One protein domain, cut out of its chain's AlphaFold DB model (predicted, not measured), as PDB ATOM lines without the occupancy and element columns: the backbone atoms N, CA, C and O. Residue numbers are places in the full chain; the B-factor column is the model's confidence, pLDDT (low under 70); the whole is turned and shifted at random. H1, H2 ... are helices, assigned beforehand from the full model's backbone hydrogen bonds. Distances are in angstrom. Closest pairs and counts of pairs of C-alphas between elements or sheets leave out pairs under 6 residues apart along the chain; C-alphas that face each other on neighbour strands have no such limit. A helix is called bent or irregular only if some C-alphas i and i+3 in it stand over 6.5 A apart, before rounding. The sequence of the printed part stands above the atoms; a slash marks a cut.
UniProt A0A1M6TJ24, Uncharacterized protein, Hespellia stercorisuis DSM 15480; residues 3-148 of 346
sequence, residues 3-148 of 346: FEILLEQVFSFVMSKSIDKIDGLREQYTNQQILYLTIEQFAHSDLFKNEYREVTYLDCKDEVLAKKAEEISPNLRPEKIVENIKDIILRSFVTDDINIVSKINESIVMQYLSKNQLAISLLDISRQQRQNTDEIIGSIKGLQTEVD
ATOM      1  N   PHE A   3     108.864 129.965 165.634       31.89
ATOM      2  CA  PHE A   3     107.541 129.316 165.676       31.89
ATOM      3  C   PHE A   3     106.870 129.427 167.052       31.89
ATOM      4  O   PHE A   3     105.676 129.685 167.120       31.89
ATOM      5  N   GLU A   4     107.643 129.322 168.137       30.89
ATOM      6  CA  GLU A   4     107.157 129.521 169.514       30.89
ATOM      7  C   GLU A   4     106.688 130.959 169.755       30.89
ATOM      8  O   GLU A   4     105.650 131.148 170.370       30.89
ATOM      9  N   ILE A   5     107.369 131.958 169.179       40.44
ATOM     10  CA  ILE A   5     106.954 133.369 169.255       40.44
ATOM     11  C   ILE A   5     105.658 133.605 168.469       40.44
ATOM     12  O   ILE A   5     104.788 134.338 168.929       40.44
ATOM     13  N   LEU A   6     105.489 132.967 167.305       41.25
ATOM     14  CA  LEU A   6     104.236 133.010 166.540       41.25
ATOM     15  C   LEU A   6     103.096 132.314 167.291       41.25
ATOM     16  O   LEU A   6     101.983 132.825 167.313       41.25
ATOM     17  N   LEU A   7     103.377 131.186 167.945       39.38
ATOM     18  CA  LEU A   7     102.419 130.473 168.787       39.38
ATOM     19  C   LEU A   7     102.036 131.285 170.021       39.38
ATOM     20  O   LEU A   7     100.849 131.395 170.283       39.38
ATOM     21  N   GLU A   8     102.987 131.905 170.725       36.38
ATOM     22  CA  GLU A   8     102.731 132.807 171.856       36.38
ATOM     23  C   GLU A   8     101.992 134.074 171.431       36.38
ATOM     24  O   GLU A   8     101.094 134.516 172.140       36.38
ATOM     25  N   GLN A   9     102.307 134.650 170.268       45.75
ATOM     26  CA  GLN A   9     101.581 135.801 169.735       45.75
ATOM     27  C   GLN A   9     100.162 135.427 169.319       45.75
ATOM     28  O   GLN A   9      99.247 136.189 169.604       45.75
ATOM     29  N   VAL A  10      99.948 134.256 168.714       49.56
ATOM     30  CA  VAL A  10      98.606 133.746 168.399       49.56
ATOM     31  C   VAL A  10      97.848 133.400 169.682       49.56
ATOM     32  O   VAL A  10      96.697 133.796 169.808       49.56
ATOM     33  N   PHE A  11      98.480 132.765 170.673       41.69
ATOM     34  CA  PHE A  11      97.867 132.467 171.975       41.69
ATOM     35  C   PHE A  11      97.497 133.749 172.731       41.69
ATOM     36  O   PHE A  11      96.372 133.895 173.197       41.69
ATOM     37  N   SER A  12      98.418 134.710 172.806       39.53
ATOM     38  CA  SER A  12      98.206 136.024 173.419       39.53
ATOM     39  C   SER A  12      97.133 136.821 172.677       39.53
ATOM     40  O   SER A  12      96.295 137.465 173.307       39.53
ATOM     41  N   PHE A  13      97.096 136.750 171.345       47.66
ATOM     42  CA  PHE A  13      96.089 137.410 170.520       47.66
ATOM     43  C   PHE A  13      94.699 136.783 170.702       47.66
ATOM     44  O   PHE A  13      93.733 137.516 170.895       47.66
ATOM     45  N   VAL A  14      94.597 135.450 170.703       47.72
ATOM     46  CA  VAL A  14      93.344 134.708 170.934       47.72
ATOM     47  C   VAL A  14      92.806 134.963 172.345       47.72
ATOM     48  O   VAL A  14      91.601 135.099 172.521       47.72
ATOM     49  N   MET A  15      93.688 135.117 173.337       45.69
ATOM     50  CA  MET A  15      93.303 135.425 174.720       45.69
ATOM     51  C   MET A  15      92.980 136.913 174.969       45.69
ATOM     52  O   MET A  15      92.330 137.221 175.964       45.69
ATOM     53  N   SER A  16      93.424 137.845 174.112       45.19
ATOM     54  CA  SER A  16      93.304 139.304 174.346       45.19
ATOM     55  C   SER A  16      92.371 140.059 173.391       45.19
ATOM     56  O   SER A  16      92.133 141.256 173.586       45.19
ATOM     57  N   LYS A  17      91.836 139.419 172.345       48.69
ATOM     58  CA  LYS A  17      91.001 140.070 171.316       48.69
ATOM     59  C   LYS A  17      89.569 139.523 171.332       48.69
ATOM     60  O   LYS A  17      89.353 138.334 171.515       48.69
ATOM     61  N   SER A  18      88.587 140.405 171.114       52.78
ATOM     62  CA  SER A  18      87.176 140.027 170.957       52.78
ATOM     63  C   SER A  18      86.964 139.173 169.700       52.78
ATOM     64  O   SER A  18      87.693 139.323 168.720       52.78
ATOM     65  N   ILE A  19      85.943 138.311 169.711       53.09
ATOM     66  CA  ILE A  19      85.538 137.450 168.583       53.09
ATOM     67  C   ILE A  19      85.401 138.224 167.271       53.09
ATOM     68  O   ILE A  19      85.869 137.738 166.252       53.09
ATOM     69  N   ASP A  20      84.897 139.459 167.303       53.66
ATOM     70  CA  ASP A  20      84.794 140.315 166.110       53.66
ATOM     71  C   ASP A  20      86.153 140.546 165.428       53.66
ATOM     72  O   ASP A  20      86.240 140.709 164.213       53.66
ATOM     73  N   LYS A  21      87.250 140.530 166.196       52.59
ATOM     74  CA  LYS A  21      88.611 140.629 165.661       52.59
ATOM     75  C   LYS A  21      89.154 139.286 165.175       52.59
ATOM     76  O   LYS A  21      90.014 139.310 164.309       52.59
ATOM     77  N   ILE A  22      88.682 138.147 165.685       52.69
ATOM     78  CA  ILE A  22      89.060 136.806 165.195       52.69
ATOM     79  C   ILE A  22      88.267 136.452 163.926       52.69
ATOM     80  O   ILE A  22      88.854 135.980 162.954       52.69
ATOM     81  N   ASP A  23      86.970 136.756 163.876       53.50
ATOM     82  CA  ASP A  23      86.164 136.660 162.655       53.50
ATOM     83  C   ASP A  23      86.660 137.658 161.593       53.50
ATOM     84  O   ASP A  23      86.826 137.287 160.431       53.50
ATOM     85  N   GLY A  24      87.052 138.871 162.001       54.84
ATOM     86  CA  GLY A  24      87.752 139.815 161.128       54.84
ATOM     87  C   GLY A  24      89.118 139.313 160.629       54.84
ATOM     88  O   GLY A  24      89.508 139.635 159.510       54.84
ATOM     89  N   LEU A  25      89.840 138.482 161.396       55.53
ATOM     90  CA  LEU A  25      91.045 137.806 160.892       55.53
ATOM     91  C   LEU A  25      90.693 136.728 159.863       55.53
ATOM     92  O   LEU A  25      91.399 136.593 158.874       55.53
ATOM     93  N   ARG A  26      89.604 135.974 160.037       55.31
ATOM     94  CA  ARG A  26      89.165 134.987 159.036       55.31
ATOM     95  C   ARG A  26      88.851 135.646 157.688       55.31
ATOM     96  O   ARG A  26      89.171 135.078 156.649       55.31
ATOM     97  N   GLU A  27      88.279 136.847 157.703       57.59
ATOM     98  CA  GLU A  27      88.076 137.659 156.493       57.59
ATOM     99  C   GLU A  27      89.399 138.168 155.882       57.59
ATOM    100  O   GLU A  27      89.471 138.407 154.679       57.59
ATOM    101  N   GLN A  28      90.461 138.284 156.689       56.47
ATOM    102  CA  GLN A  28      91.806 138.719 156.283       56.47
ATOM    103  C   GLN A  28      92.788 137.581 155.955       56.47
ATOM    104  O   GLN A  28      93.862 137.867 155.433       56.47
ATOM    105  N   TYR A  29      92.472 136.319 156.258       66.12
ATOM    106  CA  TYR A  29      93.312 135.148 155.972       66.12
ATOM    107  C   TYR A  29      92.616 134.217 154.979       66.12
ATOM    108  O   TYR A  29      92.252 133.081 155.284       66.12
ATOM    109  N   THR A  30      92.431 134.719 153.762       81.44
ATOM    110  CA  THR A  30      91.959 133.909 152.633       81.44
ATOM    111  C   THR A  30      92.960 132.805 152.276       81.44
ATOM    112  O   THR A  30      94.154 132.902 152.576       81.44
ATOM    113  N   ASN A  31      92.496 131.769 151.570       86.38
ATOM    114  CA  ASN A  31      93.358 130.708 151.031       86.38
ATOM    115  C   ASN A  31      94.550 131.297 150.252       86.38
ATOM    116  O   ASN A  31      95.679 130.829 150.377       86.38
ATOM    117  N   GLN A  32      94.311 132.372 149.502       89.75
ATOM    118  CA  GLN A  32      95.318 133.101 148.742       89.75
ATOM    119  C   GLN A  32      96.375 133.743 149.647       89.75
ATOM    120  O   GLN A  32      97.568 133.628 149.374       89.75
ATOM    121  N   GLN A  33      95.967 134.381 150.747       86.25
ATOM    122  CA  GLN A  33      96.899 134.966 151.717       86.25
ATOM    123  C   GLN A  33      97.711 133.903 152.454       86.25
ATOM    124  O   GLN A  33      98.912 134.083 152.644       86.25
ATOM    125  N   ILE A  34      97.094 132.781 152.832       85.94
ATOM    126  CA  ILE A  34      97.811 131.676 153.483       85.94
ATOM    127  C   ILE A  34      98.830 131.064 152.515       85.94
ATOM    128  O   ILE A  34      99.964 130.783 152.911       85.94
ATOM    129  N   LEU A  35      98.463 130.895 151.242       90.19
ATOM    130  CA  LEU A  35      99.373 130.417 150.203       90.19
ATOM    131  C   LEU A  35     100.536 131.390 149.984       90.19
ATOM    132  O   LEU A  35     101.690 130.965 150.012       90.19
ATOM    133  N   TYR A  36     100.249 132.687 149.851       91.12
ATOM    134  CA  TYR A  36     101.261 133.730 149.683       91.12
ATOM    135  C   TYR A  36     102.267 133.740 150.835       91.12
ATOM    136  O   TYR A  36     103.464 133.585 150.607       91.12
ATOM    137  N   LEU A  37     101.782 133.812 152.077       86.94
ATOM    138  CA  LEU A  37     102.635 133.797 153.266       86.94
ATOM    139  C   LEU A  37     103.432 132.493 153.385       86.94
ATOM    140  O   LEU A  37     104.517 132.477 153.957       86.94
ATOM    141  N   THR A  38     102.911 131.383 152.861       89.06
ATOM    142  CA  THR A  38     103.639 130.109 152.833       89.06
ATOM    143  C   THR A  38     104.789 130.143 151.839       89.06
ATOM    144  O   THR A  38     105.892 129.741 152.200       89.06
ATOM    145  N   ILE A  39     104.556 130.664 150.634       91.94
ATOM    146  CA  ILE A  39     105.588 130.859 149.609       91.94
ATOM    147  C   ILE A  39     106.673 131.815 150.123       91.94
ATOM    148  O   ILE A  39     107.857 131.487 150.079       91.94
ATOM    149  N   GLU A  40     106.265 132.963 150.666       90.75
ATOM    150  CA  GLU A  40     107.165 133.988 151.197       90.75
ATOM    151  C   GLU A  40     108.009 133.443 152.361       90.75
ATOM    152  O   GLU A  40     109.233 133.578 152.363       90.75
ATOM    153  N   GLN A  41     107.396 132.767 153.339       87.44
ATOM    154  CA  GLN A  41     108.135 132.180 154.464       87.44
ATOM    155  C   GLN A  41     109.080 131.065 154.024       87.44
ATOM    156  O   GLN A  41     110.180 130.957 154.567       87.44
ATOM    157  N   PHE A  42     108.672 130.247 153.052       89.06
ATOM    158  CA  PHE A  42     109.535 129.212 152.499       89.06
ATOM    159  C   PHE A  42     110.788 129.835 151.874       89.06
ATOM    160  O   PHE A  42     111.896 129.444 152.236       89.06
ATOM    161  N   ALA A  43     110.627 130.865 151.039       88.19
ATOM    162  CA  ALA A  43     111.731 131.576 150.394       88.19
ATOM    163  C   ALA A  43     112.692 132.264 151.383       88.19
ATOM    164  O   ALA A  43     113.887 132.384 151.122       88.19
ATOM    165  N   HIS A  44     112.201 132.688 152.550       86.88
ATOM    166  CA  HIS A  44     113.036 133.303 153.588       86.88
ATOM    167  C   HIS A  44     113.602 132.305 154.610       86.88
ATOM    168  O   HIS A  44     114.410 132.701 155.461       86.88
ATOM    169  N   SER A  45     113.210 131.030 154.532       85.81
ATOM    170  CA  SER A  45     113.621 129.995 155.479       85.81
ATOM    171  C   SER A  45     115.106 129.640 155.361       85.81
ATOM    172  O   SER A  45     115.713 129.713 154.290       85.81
ATOM    173  N   ASP A  46     115.694 129.196 156.472       82.19
ATOM    174  CA  ASP A  46     117.075 128.701 156.488       82.19
ATOM    175  C   ASP A  46     117.233 127.427 155.651       82.19
ATOM    176  O   ASP A  46     118.290 127.204 155.067       82.19
ATOM    177  N   LEU A  47     116.169 126.622 155.551       83.19
ATOM    178  CA  LEU A  47     116.103 125.471 154.653       83.19
ATOM    179  C   LEU A  47     116.340 125.923 153.209       83.19
ATOM    180  O   LEU A  47     117.225 125.402 152.538       83.19
ATOM    181  N   PHE A  48     115.612 126.951 152.761       87.31
ATOM    182  CA  PHE A  48     115.730 127.444 151.395       87.31
ATOM    183  C   PHE A  48     117.111 128.013 151.088       87.31
ATOM    184  O   PHE A  48     117.749 127.619 150.112       87.31
ATOM    185  N   LYS A  49     117.624 128.858 151.985       85.81
ATOM    186  CA  LYS A  49     118.955 129.467 151.855       85.81
ATOM    187  C   LYS A  49     120.095 128.444 151.844       85.81
ATOM    188  O   LYS A  49     121.172 128.748 151.334       85.81
ATOM    189  N   ASN A  50     119.903 127.261 152.426       84.50
ATOM    190  CA  ASN A  50     120.942 126.238 152.508       84.50
ATOM    191  C   ASN A  50     120.827 125.163 151.428       84.50
ATOM    192  O   ASN A  50     121.851 124.803 150.850       84.50
ATOM    193  N   GLU A  51     119.620 124.676 151.143       84.00
ATOM    194  CA  GLU A  51     119.391 123.555 150.221       84.00
ATOM    195  C   GLU A  51     119.146 123.994 148.773       84.00
ATOM    196  O   GLU A  51     119.417 123.228 147.853       84.00
ATOM    197  N   TYR A  52     118.698 125.235 148.552       87.38
ATOM    198  CA  TYR A  52     118.331 125.757 147.231       87.38
ATOM    199  C   TYR A  52     119.122 127.024 146.873       87.38
ATOM    200  O   TYR A  52     118.583 127.971 146.311       87.38
ATOM    201  N   ARG A  53     120.427 127.047 147.184       81.12
ATOM    202  CA  ARG A  53     121.319 128.213 146.971       81.12
ATOM    203  C   ARG A  53     121.364 128.731 145.532       81.12
ATOM    204  O   ARG A  53     121.650 129.904 145.325       81.12
ATOM    205  N   GLU A  54     121.119 127.856 144.565       83.94
ATOM    206  CA  GLU A  54     121.152 128.165 143.130       83.94
ATOM    207  C   GLU A  54     119.790 128.639 142.590       83.94
ATOM    208  O   GLU A  54     119.652 128.908 141.398       83.94
ATOM    209  N   VAL A  55     118.773 128.747 143.451       90.50
ATOM    210  CA  VAL A  55     117.419 129.177 143.087       90.50
ATOM    211  C   VAL A  55     117.214 130.632 143.498       90.50
ATOM    212  O   VAL A  55     117.399 130.997 144.658       90.50
ATOM    213  N   THR A  56     116.783 131.471 142.555       91.75
ATOM    214  CA  THR A  56     116.449 132.877 142.830       91.75
ATOM    215  C   THR A  56     114.962 133.017 143.133       91.75
ATOM    216  O   THR A  56     114.129 132.566 142.349       91.75
ATOM    217  N   TYR A  57     114.623 133.666 144.252       92.81
ATOM    218  CA  TYR A  57     113.237 133.972 144.603       92.81
ATOM    219  C   TYR A  57     112.791 135.329 144.036       92.81
ATOM    220  O   TYR A  57     113.494 136.329 144.190       92.81
ATOM    221  N   LEU A  58     111.607 135.362 143.427       93.38
ATOM    222  CA  LEU A  58     110.903 136.565 142.989       93.38
ATOM    223  C   LEU A  58     109.531 136.621 143.668       93.38
ATOM    224  O   LEU A  58     108.801 135.629 143.701       93.38
ATOM    225  N   ASP A  59     109.170 137.787 144.203       92.50
ATOM    226  CA  ASP A  59     107.875 137.972 144.854       92.50
ATOM    227  C   ASP A  59     106.748 138.097 143.811       92.50
ATOM    228  O   ASP A  59     106.560 139.145 143.190       92.50
ATOM    229  N   CYS A  60     105.980 137.019 143.633       92.31
ATOM    230  CA  CYS A  60     104.801 136.961 142.766       92.31
ATOM    231  C   CYS A  60     103.481 137.202 143.528       92.31
ATOM    232  O   CYS A  60     102.458 136.595 143.199       92.31
ATOM    233  N   LYS A  61     103.479 138.068 144.552       91.50
ATOM    234  CA  LYS A  61     102.312 138.371 145.400       91.50
ATOM    235  C   LYS A  61     100.997 138.532 144.638       91.50
ATOM    236  O   LYS A  61     100.024 137.851 144.956       91.50
ATOM    237  N   ASP A  62     100.960 139.412 143.641       92.75
ATOM    238  CA  ASP A  62      99.721 139.746 142.931       92.75
ATOM    239  C   ASP A  62      99.159 138.545 142.155       92.75
ATOM    240  O   ASP A  62      97.946 138.355 142.094       92.75
ATOM    241  N   GLU A  63     100.028 137.676 141.629       92.12
ATOM    242  CA  GLU A  63      99.619 136.451 140.931       92.12
ATOM    243  C   GLU A  63      99.042 135.411 141.899       92.12
ATOM    244  O   GLU A  63      98.059 134.738 141.579       92.12
ATOM    245  N   VAL A  64      99.613 135.308 143.105       91.50
ATOM    246  CA  VAL A  64      99.092 134.436 144.167       91.50
ATOM    247  C   VAL A  64      97.727 134.933 144.647       91.50
ATOM    248  O   VAL A  64      96.794 134.142 144.786       91.50
ATOM    249  N   LEU A  65      97.587 136.243 144.872       90.44
ATOM    250  CA  LEU A  65      96.343 136.846 145.356       90.44
ATOM    251  C   LEU A  65      95.224 136.850 144.304       90.44
ATOM    252  O   LEU A  65      94.053 136.770 144.668       90.44
ATOM    253  N   ALA A  66      95.563 136.876 143.012       92.19
ATOM    254  CA  ALA A  66      94.600 136.763 141.915       92.19
ATOM    255  C   ALA A  66      94.102 135.326 141.669       92.19
ATOM    256  O   ALA A  66      93.193 135.113 140.861       92.19
ATOM    257  N   LYS A  67      94.687 134.320 142.336       92.62
ATOM    258  CA  LYS A  67      94.322 132.917 142.136       92.62
ATOM    259  C   LYS A  67      92.884 132.661 142.585       92.62
ATOM    260  O   LYS A  67      92.467 133.093 143.660       92.62
ATOM    261  N   LYS A  68      92.113 131.924 141.782       91.44
ATOM    262  CA  LYS A  68      90.732 131.571 142.136       91.44
ATOM    263  C   LYS A  68      90.709 130.672 143.369       91.44
ATOM    264  O   LYS A  68      91.480 129.720 143.459       91.44
ATOM    265  N   ALA A  69      89.798 130.956 144.299       86.56
ATOM    266  CA  ALA A  69      89.719 130.242 145.571       86.56
ATOM    267  C   ALA A  69      89.457 128.736 145.387       86.56
ATOM    268  O   ALA A  69      89.966 127.934 146.171       86.56
ATOM    269  N   GLU A  70      88.710 128.341 144.347       91.62
ATOM    270  CA  GLU A  70      88.421 126.930 144.077       91.62
ATOM    271  C   GLU A  70      89.661 126.156 143.615       91.62
ATOM    272  O   GLU A  70      89.767 124.967 143.896       91.62
ATOM    273  N   GLU A  71      90.614 126.814 142.946       92.38
ATOM    274  CA  GLU A  71      91.822 126.183 142.393       92.38
ATOM    275  C   GLU A  71      92.865 125.853 143.467       92.38
ATOM    276  O   GLU A  71      93.719 124.991 143.265       92.38
ATOM    277  N   ILE A  72      92.788 126.517 144.616       91.62
ATOM    278  CA  ILE A  72      93.690 126.310 145.755       91.62
ATOM    279  C   ILE A  72      92.934 125.853 147.000       91.62
ATOM    280  O   ILE A  72      93.456 125.931 148.107       91.62
ATOM    281  N   SER A  73      91.694 125.388 146.847       91.06
ATOM    282  CA  SER A  73      90.893 124.938 147.981       91.06
ATOM    283  C   SER A  73      91.628 123.836 148.759       91.06
ATOM    284  O   SER A  73      92.056 122.856 148.147       91.06
ATOM    285  N   PRO A  74      91.747 123.937 150.098       86.12
ATOM    286  CA  PRO A  74      92.423 122.925 150.914       86.12
ATOM    287  C   PRO A  74      91.706 121.564 150.915       86.12
ATOM    288  O   PRO A  74      92.274 120.574 151.362       86.12
ATOM    289  N   ASN A  75      90.481 121.492 150.379       89.12
ATOM    290  CA  ASN A  75      89.744 120.242 150.172       89.12
ATOM    291  C   ASN A  75      90.163 119.495 148.893       89.12
ATOM    292  O   ASN A  75      89.717 118.370 148.661       89.12
ATOM    293  N   LEU A  76      90.964 120.120 148.025       91.38
ATOM    294  CA  LEU A  76      91.527 119.452 146.858       91.38
ATOM    295  C   LEU A  76      92.631 118.481 147.273       91.38
ATOM    296  O   LEU A  76      93.303 118.656 148.287       91.38
ATOM    297  N   ARG A  77      92.862 117.469 146.432       92.31
ATOM    298  CA  ARG A  77      94.034 116.605 146.591       92.31
ATOM    299  C   ARG A  77      95.320 117.425 146.390       92.31
ATOM    300  O   ARG A  77      95.327 118.270 145.485       92.31
ATOM    301  N   PRO A  78      96.394 117.172 147.162       93.56
ATOM    302  CA  PRO A  78      97.639 117.935 147.075       93.56
ATOM    303  C   PRO A  78      98.179 118.040 145.647       93.56
ATOM    304  O   PRO A  78      98.548 119.125 145.210       93.56
ATOM    305  N   GLU A  79      98.123 116.953 144.875       94.12
ATOM    306  CA  GLU A  79      98.629 116.902 143.499       94.12
ATOM    307  C   GLU A  79      97.895 117.889 142.585       94.12
ATOM    308  O   GLU A  79      98.492 118.482 141.686       94.12
ATOM    309  N   LYS A  80      96.599 118.113 142.836       94.56
ATOM    310  CA  LYS A  80      95.801 119.058 142.057       94.56
ATOM    311  C   LYS A  80      96.149 120.503 142.397       94.56
ATOM    312  O   LYS A  80      96.166 121.346 141.508       94.56
ATOM    313  N   ILE A  81      96.466 120.787 143.659       94.88
ATOM    314  CA  ILE A  81      96.936 122.112 144.077       94.88
ATOM    315  C   ILE A  81      98.323 122.374 143.483       94.88
ATOM    316  O   ILE A  81      98.521 123.433 142.897       94.88
ATOM    317  N   VAL A  82      99.231 121.389 143.546       95.00
ATOM    318  CA  VAL A  82     100.570 121.431 142.924       95.00
ATOM    319  C   VAL A  82     100.468 121.783 141.441       95.00
ATOM    320  O   VAL A  82     101.179 122.673 140.973       95.00
ATOM    321  N   GLU A  83      99.567 121.127 140.704       95.06
ATOM    322  CA  GLU A  83      99.301 121.430 139.293       95.06
ATOM    323  C   GLU A  83      98.777 122.862 139.116       95.06
ATOM    324  O   GLU A  83      99.297 123.622 138.300       95.06
ATOM    325  N   ASN A  84      97.783 123.253 139.914       95.00
ATOM    326  CA  ASN A  84      97.106 124.536 139.772       95.00
ATOM    327  C   ASN A  84      98.010 125.737 140.097       95.00
ATOM    328  O   ASN A  84      97.796 126.807 139.528       95.00
ATOM    329  N   ILE A  85      98.999 125.596 140.986       94.88
ATOM    330  CA  ILE A  85      99.925 126.684 141.353       94.88
ATOM    331  C   ILE A  85     101.275 126.605 140.632       94.88
ATOM    332  O   ILE A  85     102.118 127.479 140.828       94.88
ATOM    333  N   LYS A  86     101.488 125.588 139.790       94.12
ATOM    334  CA  LYS A  86     102.779 125.293 139.158       94.12
ATOM    335  C   LYS A  86     103.408 126.502 138.469       94.12
ATOM    336  O   LYS A  86     104.589 126.766 138.675       94.12
ATOM    337  N   ASP A  87     102.625 127.248 137.695       92.06
ATOM    338  CA  ASP A  87     103.123 128.409 136.948       92.06
ATOM    339  C   ASP A  87     103.574 129.545 137.873       92.06
ATOM    340  O   ASP A  87     104.586 130.191 137.614       92.06
ATOM    341  N   ILE A  88     102.863 129.743 138.987       94.25
ATOM    342  CA  ILE A  88     103.220 130.735 140.005       94.25
ATOM    343  C   ILE A  88     104.538 130.334 140.668       94.25
ATOM    344  O   ILE A  88     105.420 131.172 140.837       94.25
ATOM    345  N   ILE A  89     104.709 129.051 141.000       94.44
ATOM    346  CA  ILE A  89     105.943 128.544 141.614       94.44
ATOM    347  C   ILE A  89     107.128 128.620 140.643       94.44
ATOM    348  O   ILE A  89     108.203 129.048 141.052       94.44
ATOM    349  N   LEU A  90     106.937 128.300 139.358       91.88
ATOM    350  CA  LEU A  90     107.972 128.439 138.323       91.88
ATOM    351  C   LEU A  90     108.446 129.886 138.143       91.88
ATOM    352  O   LEU A  90     109.624 130.116 137.884       91.88
ATOM    353  N   ARG A  91     107.544 130.861 138.285       91.12
ATOM    354  CA  ARG A  91     107.891 132.291 138.238       91.12
ATOM    355  C   ARG A  91     108.515 132.784 139.537       91.12
ATOM    356  O   ARG A  91     109.412 133.618 139.497       91.12
ATOM    357  N   SER A  92     108.050 132.258 140.669       93.38
ATOM    358  CA  SER A  92     108.531 132.650 141.994       93.38
ATOM    359  C   SER A  92     109.921 132.088 142.295       93.38
ATOM    360  O   SER A  92     110.672 132.715 143.027       93.38
ATOM    361  N   PHE A  93     110.282 130.919 141.756       93.69
ATOM    362  CA  PHE A  93     111.539 130.220 142.041       93.69
ATOM    363  C   PHE A  93     112.289 129.906 140.742       93.69
ATOM    364  O   PHE A  93     112.119 128.846 140.141       93.69
ATOM    365  N   VAL A  94     113.131 130.849 140.314       90.94
ATOM    366  CA  VAL A  94     113.840 130.811 139.030       90.94
ATOM    367  C   VAL A  94     115.131 130.000 139.153       90.94
ATOM    368  O   VAL A  94     116.009 130.332 139.952       90.94
ATOM    369  N   THR A  95     115.243 128.941 138.351       88.69
ATOM    370  CA  THR A  95     116.422 128.068 138.239       88.69
ATOM    371  C   THR A  95     116.407 127.314 136.904       88.69
ATOM    372  O   THR A  95     115.347 127.151 136.297       88.69
ATOM    373  N   ASP A  96     117.572 126.832 136.467       82.81
ATOM    374  CA  ASP A  96     117.721 126.022 135.252       82.81
ATOM    375  C   ASP A  96     117.322 124.544 135.472       82.81
ATOM    376  O   ASP A  96     117.066 123.823 134.505       82.81
ATOM    377  N   ASP A  97     117.220 124.081 136.729       85.69
ATOM    378  CA  ASP A  97     116.794 122.713 137.065       85.69
ATOM    379  C   ASP A  97     115.309 122.645 137.461       85.69
ATOM    380  O   ASP A  97     114.902 122.881 138.602       85.69
ATOM    381  N   ILE A  98     114.483 122.228 136.501       80.19
ATOM    382  CA  ILE A  98     113.033 122.048 136.669       80.19
ATOM    383  C   ILE A  98     112.690 121.042 137.786       80.19
ATOM    384  O   ILE A  98     111.638 121.169 138.423       80.19
ATOM    385  N   ASN A  99     113.555 120.062 138.075       84.81
ATOM    386  CA  ASN A  99     113.283 119.072 139.121       84.81
ATOM    387  C   ASN A  99     113.338 119.690 140.523       84.81
ATOM    388  O   ASN A  99     112.595 119.263 141.410       84.81
ATOM    389  N   ILE A 100     114.179 120.708 140.726       86.19
ATOM    390  CA  ILE A 100     114.260 121.451 141.989       86.19
ATOM    391  C   ILE A 100     112.955 122.212 142.232       86.19
ATOM    392  O   ILE A 100     112.388 122.134 143.324       86.19
ATOM    393  N   VAL A 101     112.419 122.866 141.199       87.19
ATOM    394  CA  VAL A 101     111.154 123.609 141.303       87.19
ATOM    395  C   VAL A 101     109.980 122.684 141.627       87.19
ATOM    396  O   VAL A 101     109.116 123.047 142.424       87.19
ATOM    397  N   SER A 102     109.957 121.463 141.077       88.38
ATOM    398  CA  SER A 102     108.917 120.476 141.404       88.38
ATOM    399  C   SER A 102     108.917 120.116 142.894       88.38
ATOM    400  O   SER A 102     107.858 120.106 143.521       88.38
ATOM    401  N   LYS A 103     110.099 119.901 143.487       89.25
ATOM    402  CA  LYS A 103     110.241 119.612 144.927       89.25
ATOM    403  C   LYS A 103     109.823 120.795 145.801       89.25
ATOM    404  O   LYS A 103     109.172 120.604 146.826       89.25
ATOM    405  N   ILE A 104     110.170 122.017 145.388       92.06
ATOM    406  CA  ILE A 104     109.743 123.246 146.068       92.06
ATOM    407  C   ILE A 104     108.214 123.367 146.040       92.06
ATOM    408  O   ILE A 104     107.606 123.627 147.076       92.06
ATOM    409  N   ASN A 105     107.587 123.119 144.885       93.12
ATOM    410  CA  ASN A 105     106.134 123.173 144.726       93.12
ATOM    411  C   ASN A 105     105.426 122.196 145.680       93.12
ATOM    412  O   ASN A 105     104.552 122.593 146.449       93.12
ATOM    413  N   GLU A 106     105.858 120.933 145.697       92.62
ATOM    414  CA  GLU A 106     105.321 119.915 146.606       92.62
ATOM    415  C   GLU A 106     105.482 120.318 148.081       92.62
ATOM    416  O   GLU A 106     104.528 120.224 148.857       92.62
ATOM    417  N   SER A 107     106.656 120.833 148.469       91.00
ATOM    418  CA  SER A 107     106.910 121.286 149.844       91.00
ATOM    419  C   SER A 107     105.990 122.440 150.252       91.00
ATOM    420  O   SER A 107     105.395 122.414 151.334       91.00
ATOM    421  N   ILE A 108     105.820 123.430 149.373       93.12
ATOM    422  CA  ILE A 108     104.946 124.584 149.605       93.12
ATOM    423  C   ILE A 108     103.492 124.141 149.754       93.12
ATOM    424  O   ILE A 108     102.827 124.588 150.688       93.12
ATOM    425  N   VAL A 109     103.000 123.239 148.899       94.44
ATOM    426  CA  VAL A 109     101.620 122.737 148.994       94.44
ATOM    427  C   VAL A 109     101.386 121.987 150.302       94.44
ATOM    428  O   VAL A 109     100.376 122.222 150.965       94.44
ATOM    429  N   MET A 110     102.322 121.137 150.726       92.06
ATOM    430  CA  MET A 110     102.186 120.416 151.995       92.06
ATOM    431  C   MET A 110     102.171 121.366 153.201       92.06
ATOM    432  O   MET A 110     101.344 121.213 154.103       92.06
ATOM    433  N   GLN A 111     103.033 122.387 153.204       88.19
ATOM    434  CA  GLN A 111     103.036 123.410 154.256       88.19
ATOM    435  C   GLN A 111     101.764 124.265 154.236       88.19
ATOM    436  O   GLN A 111     101.207 124.568 155.290       88.19
ATOM    437  N   TYR A 112     101.276 124.620 153.048       89.00
ATOM    438  CA  TYR A 112     100.043 125.376 152.849       89.00
ATOM    439  C   TYR A 112      98.829 124.632 153.421       89.00
ATOM    440  O   TYR A 112      98.039 125.210 154.171       89.00
ATOM    441  N   LEU A 113      98.701 123.338 153.115       89.19
ATOM    442  CA  LEU A 113      97.622 122.495 153.626       89.19
ATOM    443  C   LEU A 113      97.690 122.355 155.150       89.19
ATOM    444  O   LEU A 113      96.682 122.540 155.831       89.19
ATOM    445  N   SER A 114      98.887 122.116 155.696       83.62
ATOM    446  CA  SER A 114      99.098 122.033 157.146       83.62
ATOM    447  C   SER A 114      98.691 123.325 157.867       83.62
ATOM    448  O   SER A 114      97.986 123.278 158.877       83.62
ATOM    449  N   LYS A 115      99.061 124.491 157.324       80.62
ATOM    450  CA  LYS A 115      98.692 125.795 157.896       80.62
ATOM    451  C   LYS A 115      97.192 126.076 157.817       80.62
ATOM    452  O   LYS A 115      96.639 126.613 158.774       80.62
ATOM    453  N   ASN A 116      96.521 125.683 156.732       82.19
ATOM    454  CA  ASN A 116      95.059 125.785 156.639       82.19
ATOM    455  C   ASN A 116      94.362 124.939 157.704       82.19
ATOM    456  O   ASN A 116      93.428 125.406 158.353       82.19
ATOM    457  N   GLN A 117      94.831 123.711 157.920       81.56
ATOM    458  CA  GLN A 117      94.247 122.832 158.925       81.56
ATOM    459  C   GLN A 117      94.420 123.389 160.342       81.56
ATOM    460  O   GLN A 117      93.469 123.391 161.122       81.56
ATOM    461  N   LEU A 118      95.597 123.942 160.646       76.38
ATOM    462  CA  LEU A 118      95.849 124.621 161.916       76.38
ATOM    463  C   LEU A 118      94.920 125.832 162.116       76.38
ATOM    464  O   LEU A 118      94.367 126.007 163.199       76.38
ATOM    465  N   ALA A 119      94.710 126.642 161.073       73.00
ATOM    466  CA  ALA A 119      93.808 127.791 161.128       73.00
ATOM    467  C   ALA A 119      92.355 127.375 161.426       73.00
ATOM    468  O   ALA A 119      91.700 127.999 162.261       73.00
ATOM    469  N   ILE A 120      91.870 126.292 160.809       76.62
ATOM    470  CA  ILE A 120      90.538 125.730 161.086       76.62
ATOM    471  C   ILE A 120      90.438 125.276 162.548       76.62
ATOM    472  O   ILE A 120      89.509 125.671 163.249       76.62
ATOM    473  N   SER A 121      91.419 124.511 163.040       74.88
ATOM    474  CA  SER A 121      91.411 124.025 164.426       74.88
ATOM    475  C   SER A 121      91.436 125.159 165.457       74.88
ATOM    476  O   SER A 121      90.748 125.079 166.472       74.88
ATOM    477  N   LEU A 122      92.188 126.234 165.200       70.38
ATOM    478  CA  LEU A 122      92.218 127.408 166.078       70.38
ATOM    479  C   LEU A 122      90.858 128.120 166.141       70.38
ATOM    480  O   LEU A 122      90.439 128.546 167.218       70.38
ATOM    481  N   LEU A 123      90.149 128.216 165.012       71.19
ATOM    482  CA  LEU A 123      88.804 128.793 164.968       71.19
ATOM    483  C   LEU A 123      87.797 127.947 165.755       71.19
ATOM    484  O   LEU A 123      86.978 128.502 166.489       71.19
ATOM    485  N   ASP A 124      87.870 126.622 165.644       75.88
ATOM    486  CA  ASP A 124      86.977 125.722 166.379       75.88
ATOM    487  C   ASP A 124      87.209 125.795 167.895       75.88
ATOM    488  O   ASP A 124      86.250 125.936 168.656       75.88
ATOM    489  N   ILE A 125      88.473 125.819 168.340       76.25
ATOM    490  CA  ILE A 125      88.818 126.021 169.757       76.25
ATOM    491  C   ILE A 125      88.274 127.366 170.257       76.25
ATOM    492  O   ILE A 125      87.668 127.429 171.327       76.25
ATOM    493  N   SER A 126      88.442 128.439 169.477       68.44
ATOM    494  CA  SER A 126      87.937 129.765 169.844       68.44
ATOM    495  C   SER A 126      86.410 129.788 169.984       68.44
ATOM    496  O   SER A 126      85.891 130.433 170.897       68.44
ATOM    497  N   ARG A 127      85.681 129.072 169.119       74.44
ATOM    498  CA  ARG A 127      84.217 128.944 169.208       74.44
ATOM    499  C   ARG A 127      83.783 128.170 170.444       74.44
ATOM    500  O   ARG A 127      82.837 128.581 171.112       74.44
ATOM    501  N   GLN A 128      84.473 127.081 170.764       80.19
ATOM    502  CA  GLN A 128      84.152 126.273 171.937       80.19
ATOM    503  C   GLN A 128      84.412 127.045 173.241       80.19
ATOM    504  O   GLN A 128      83.582 127.031 174.145       80.19
ATOM    505  N   GLN A 129      85.513 127.800 173.312       74.00
ATOM    506  CA  GLN A 129      85.803 128.675 174.456       74.00
ATOM    507  C   GLN A 129      84.728 129.751 174.661       74.00
ATOM    508  O   GLN A 129      84.391 130.070 175.802       74.00
ATOM    509  N   ARG A 130      84.133 130.273 173.578       72.94
ATOM    510  CA  ARG A 130      82.997 131.200 173.662       72.94
ATOM    511  C   ARG A 130      81.790 130.552 174.320       72.94
ATOM    512  O   ARG A 130      81.255 131.127 175.256       72.94
ATOM    513  N   GLN A 131      81.367 129.390 173.825       78.31
ATOM    514  CA  GLN A 131      80.186 128.707 174.358       78.31
ATOM    515  C   GLN A 131      80.344 128.461 175.857       78.31
ATOM    516  O   GLN A 131      79.477 128.849 176.632       78.31
ATOM    517  N   ASN A 132      81.514 127.970 176.269       78.00
ATOM    518  CA  ASN A 132      81.828 127.774 177.682       78.00
ATOM    519  C   ASN A 132      81.798 129.093 178.476       78.00
ATOM    520  O   ASN A 132      81.286 129.136 179.590       78.00
ATOM    521  N   THR A 133      82.340 130.181 177.920       74.62
ATOM    522  CA  THR A 133      82.347 131.494 178.586       74.62
ATOM    523  C   THR A 133      80.934 132.062 178.731       74.62
ATOM    524  O   THR A 133      80.581 132.551 179.802       74.62
ATOM    525  N   ASP A 134      80.114 131.973 177.682       75.56
ATOM    526  CA  ASP A 134      78.725 132.435 177.683       75.56
ATOM    527  C   ASP A 134      77.881 131.631 178.691       75.56
ATOM    528  O   ASP A 134      77.093 132.214 179.439       75.56
ATOM    529  N   GLU A 135      78.097 130.314 178.780       83.56
ATOM    530  CA  GLU A 135      77.489 129.446 179.797       83.56
ATOM    531  C   GLU A 135      77.895 129.861 181.216       83.56
ATOM    532  O   GLU A 135      77.024 130.065 182.064       83.56
ATOM    533  N   ILE A 136      79.192 130.073 181.469       79.25
ATOM    534  CA  ILE A 136      79.700 130.521 182.776       79.25
ATOM    535  C   ILE A 136      79.103 131.880 183.160       79.25
ATOM    536  O   ILE A 136      78.647 132.054 184.290       79.25
ATOM    537  N   ILE A 137      79.062 132.845 182.235       77.81
ATOM    538  CA  ILE A 137      78.448 134.161 182.476       77.81
ATOM    539  C   ILE A 137      76.955 134.007 182.792       77.81
ATOM    540  O   ILE A 137      76.448 134.680 183.694       77.81
ATOM    541  N   GLY A 138      76.252 133.125 182.077       85.06
ATOM    542  CA  GLY A 138      74.859 132.785 182.356       85.06
ATOM    543  C   GLY A 138      74.669 132.237 183.772       85.06
ATOM    544  O   GLY A 138      73.818 132.734 184.511       85.06
ATOM    545  N   SER A 139      75.502 131.279 184.185       85.25
ATOM    546  CA  SER A 139      75.479 130.718 185.541       85.25
ATOM    547  C   SER A 139      75.786 131.761 186.617       85.25
ATOM    548  O   SER A 139      75.091 131.807 187.629       85.25
ATOM    549  N   ILE A 140      76.772 132.640 186.395       82.06
ATOM    550  CA  ILE A 140      77.109 133.723 187.333       82.06
ATOM    551  C   ILE A 140      75.914 134.662 187.531       82.06
ATOM    552  O   ILE A 140      75.587 134.994 188.667       82.06
ATOM    553  N   LYS A 141      75.225 135.057 186.453       85.88
ATOM    554  CA  LYS A 141      74.020 135.903 186.547       85.88
ATOM    555  C   LYS A 141      72.879 135.211 187.296       85.88
ATOM    556  O   LYS A 141      72.167 135.859 188.064       85.88
ATOM    557  N   GLY A 142      72.716 133.901 187.094       86.31
ATOM    558  CA  GLY A 142      71.757 133.087 187.844       86.31
ATOM    559  C   GLY A 142      72.044 133.111 189.347       86.31
ATOM    560  O   GLY A 142      71.170 133.472 190.131       86.31
ATOM    561  N   LEU A 143      73.294 132.840 189.735       85.06
ATOM    562  CA  LEU A 143      73.738 132.884 191.132       85.06
ATOM    563  C   LEU A 143      73.585 134.276 191.758       85.06
ATOM    564  O   LEU A 143      73.160 134.381 192.903       85.06
ATOM    565  N   GLN A 144      73.890 135.350 191.021       83.00
ATOM    566  CA  GLN A 144      73.660 136.723 191.496       83.00
ATOM    567  C   GLN A 144      72.184 136.960 191.833       83.00
ATOM    568  O   GLN A 144      71.871 137.463 192.908       83.00
ATOM    569  N   THR A 145      71.280 136.516 190.958       88.69
ATOM    570  CA  THR A 145      69.832 136.637 191.183       88.69
ATOM    571  C   THR A 145      69.379 135.842 192.414       88.69
ATOM    572  O   THR A 145      68.550 136.312 193.191       88.69
ATOM    573  N   GLU A 146      69.920 134.637 192.624       84.81
ATOM    574  CA  GLU A 146      69.625 133.832 193.816       84.81
ATOM    575  C   GLU A 146      70.113 134.502 195.106       84.81
ATOM    576  O   GLU A 146      69.369 134.548 196.086       84.81
ATOM    577  N   VAL A 147      71.326 135.061 195.104       85.62
ATOM    578  CA  VAL A 147      71.882 135.796 196.250       85.62
ATOM    579  C   VAL A 147      71.026 137.015 196.589       85.62
ATOM    580  O   VAL A 147      70.704 137.221 197.760       85.62
ATOM    581  N   ASP A 148      70.597 137.786 195.589       85.75
ATOM    582  CA  ASP A 148      69.729 138.947 195.801       85.75
ATOM    583  C   ASP A 148      68.374 138.541 196.405       85.75
ATOM    584  O   ASP A 148      67.895 139.172 197.351       85.75
TER     585      ASP A 148
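AT A GLANCE: This is residues 3 to 148 of the 346 residues of an uncharacterized protein of Hespellia stercorisuis DSM 15480 (UniProt A0A1M6TJ24). One very long, straight helix, H7, makes the long axis; a small head of short helices and loops is gathered round its first part, with H3 and H6 packing on it at steep tilts, and its last residues, 131 to 148, stick out as a bare arm. H5 packs on H3, H4 sits at the edge of the head, and H1 and H2 lie loosely beside H7 farther along, with residues 3 to 9 of H1 standing free. The printed part has 146 residues with seven named helices, H1 to H7 in chain order, and no named strand; the class is all helix. The whole is loose, with a radius of gyration of the C-alphas of 20.4 A, and spans 78 by 31 by 23 A, the length made by H7.

IN THESE COORDINATES: Find C-alpha 98 at (113.033, 122.048, 136.669); from there H7, residues 98 to 148, runs 75.2 A to C-alpha 148 at (69.729, 138.947, 195.801). Go back to C-alpha 3 at (107.541, 129.316, 165.676), where H1, residues 3 to 16, begins and runs 19.4 A. Then come H2, residues 19 to 28, 13.9 A; H3, residues 31 to 44, 20.0 A; H4, residues 46 to 51; and H5, residues 61 to 65. H6, residues 78 to 92, is 19.0 A long and irregular: C-alphas 84 and 87 are 7.7 A apart.

HOW THE PARTS SIT: Start on H7: with residues 101 to 113 alone it touches H6, opposite ways at a steep tilt of 66 degrees, and the closest C-alphas, of Val 82 and Asn 105, are 6.1 A apart. With residues 108 to 116 alone it touches H3, opposite ways at a steep tilt of 58 degrees; look at the closest C-alphas, of Leu 35 and Tyr 112, 5.7 A apart. H3 touches H5 with residues 32 to 36 alone, the closest C-alphas being those of Gln 32 and Leu 65, 5.2 A apart. H3 and H4 are close but not clearly touching, with the C-alphas of Phe 42 and Phe 48 closest at 6.5 A. Farther along H7, H1 is close but not clearly touching, the same way at a shallow tilt of 29 degrees, with the C-alphas of Val 14 and Ser 126 closest at 7.4 A. H2 and H7 are near each other, with 11 pairs of C-alphas within 10 A. H4 and H7 are apart. In H1, H2, H3, H4, H5 and H7 every O i to N i+4 pair is within hydrogen-bond range; in H6, 9 of 11 are.

THE WHOLE: The two C-alphas farthest apart, of Asp 96 and Asp 148, are 78.3 A apart. Without the stretches that stand free, the body spans 52 by 29 by 22 A. The printed part has no cut. The link from H5 to H6, residues 66 to 77, is long; residues 56 to 57 pair antiparallel with residues 93 to 94. The mean pLDDT of the printed part is 79.6; look for values under 70 at residues 3 to 29 and residue 126.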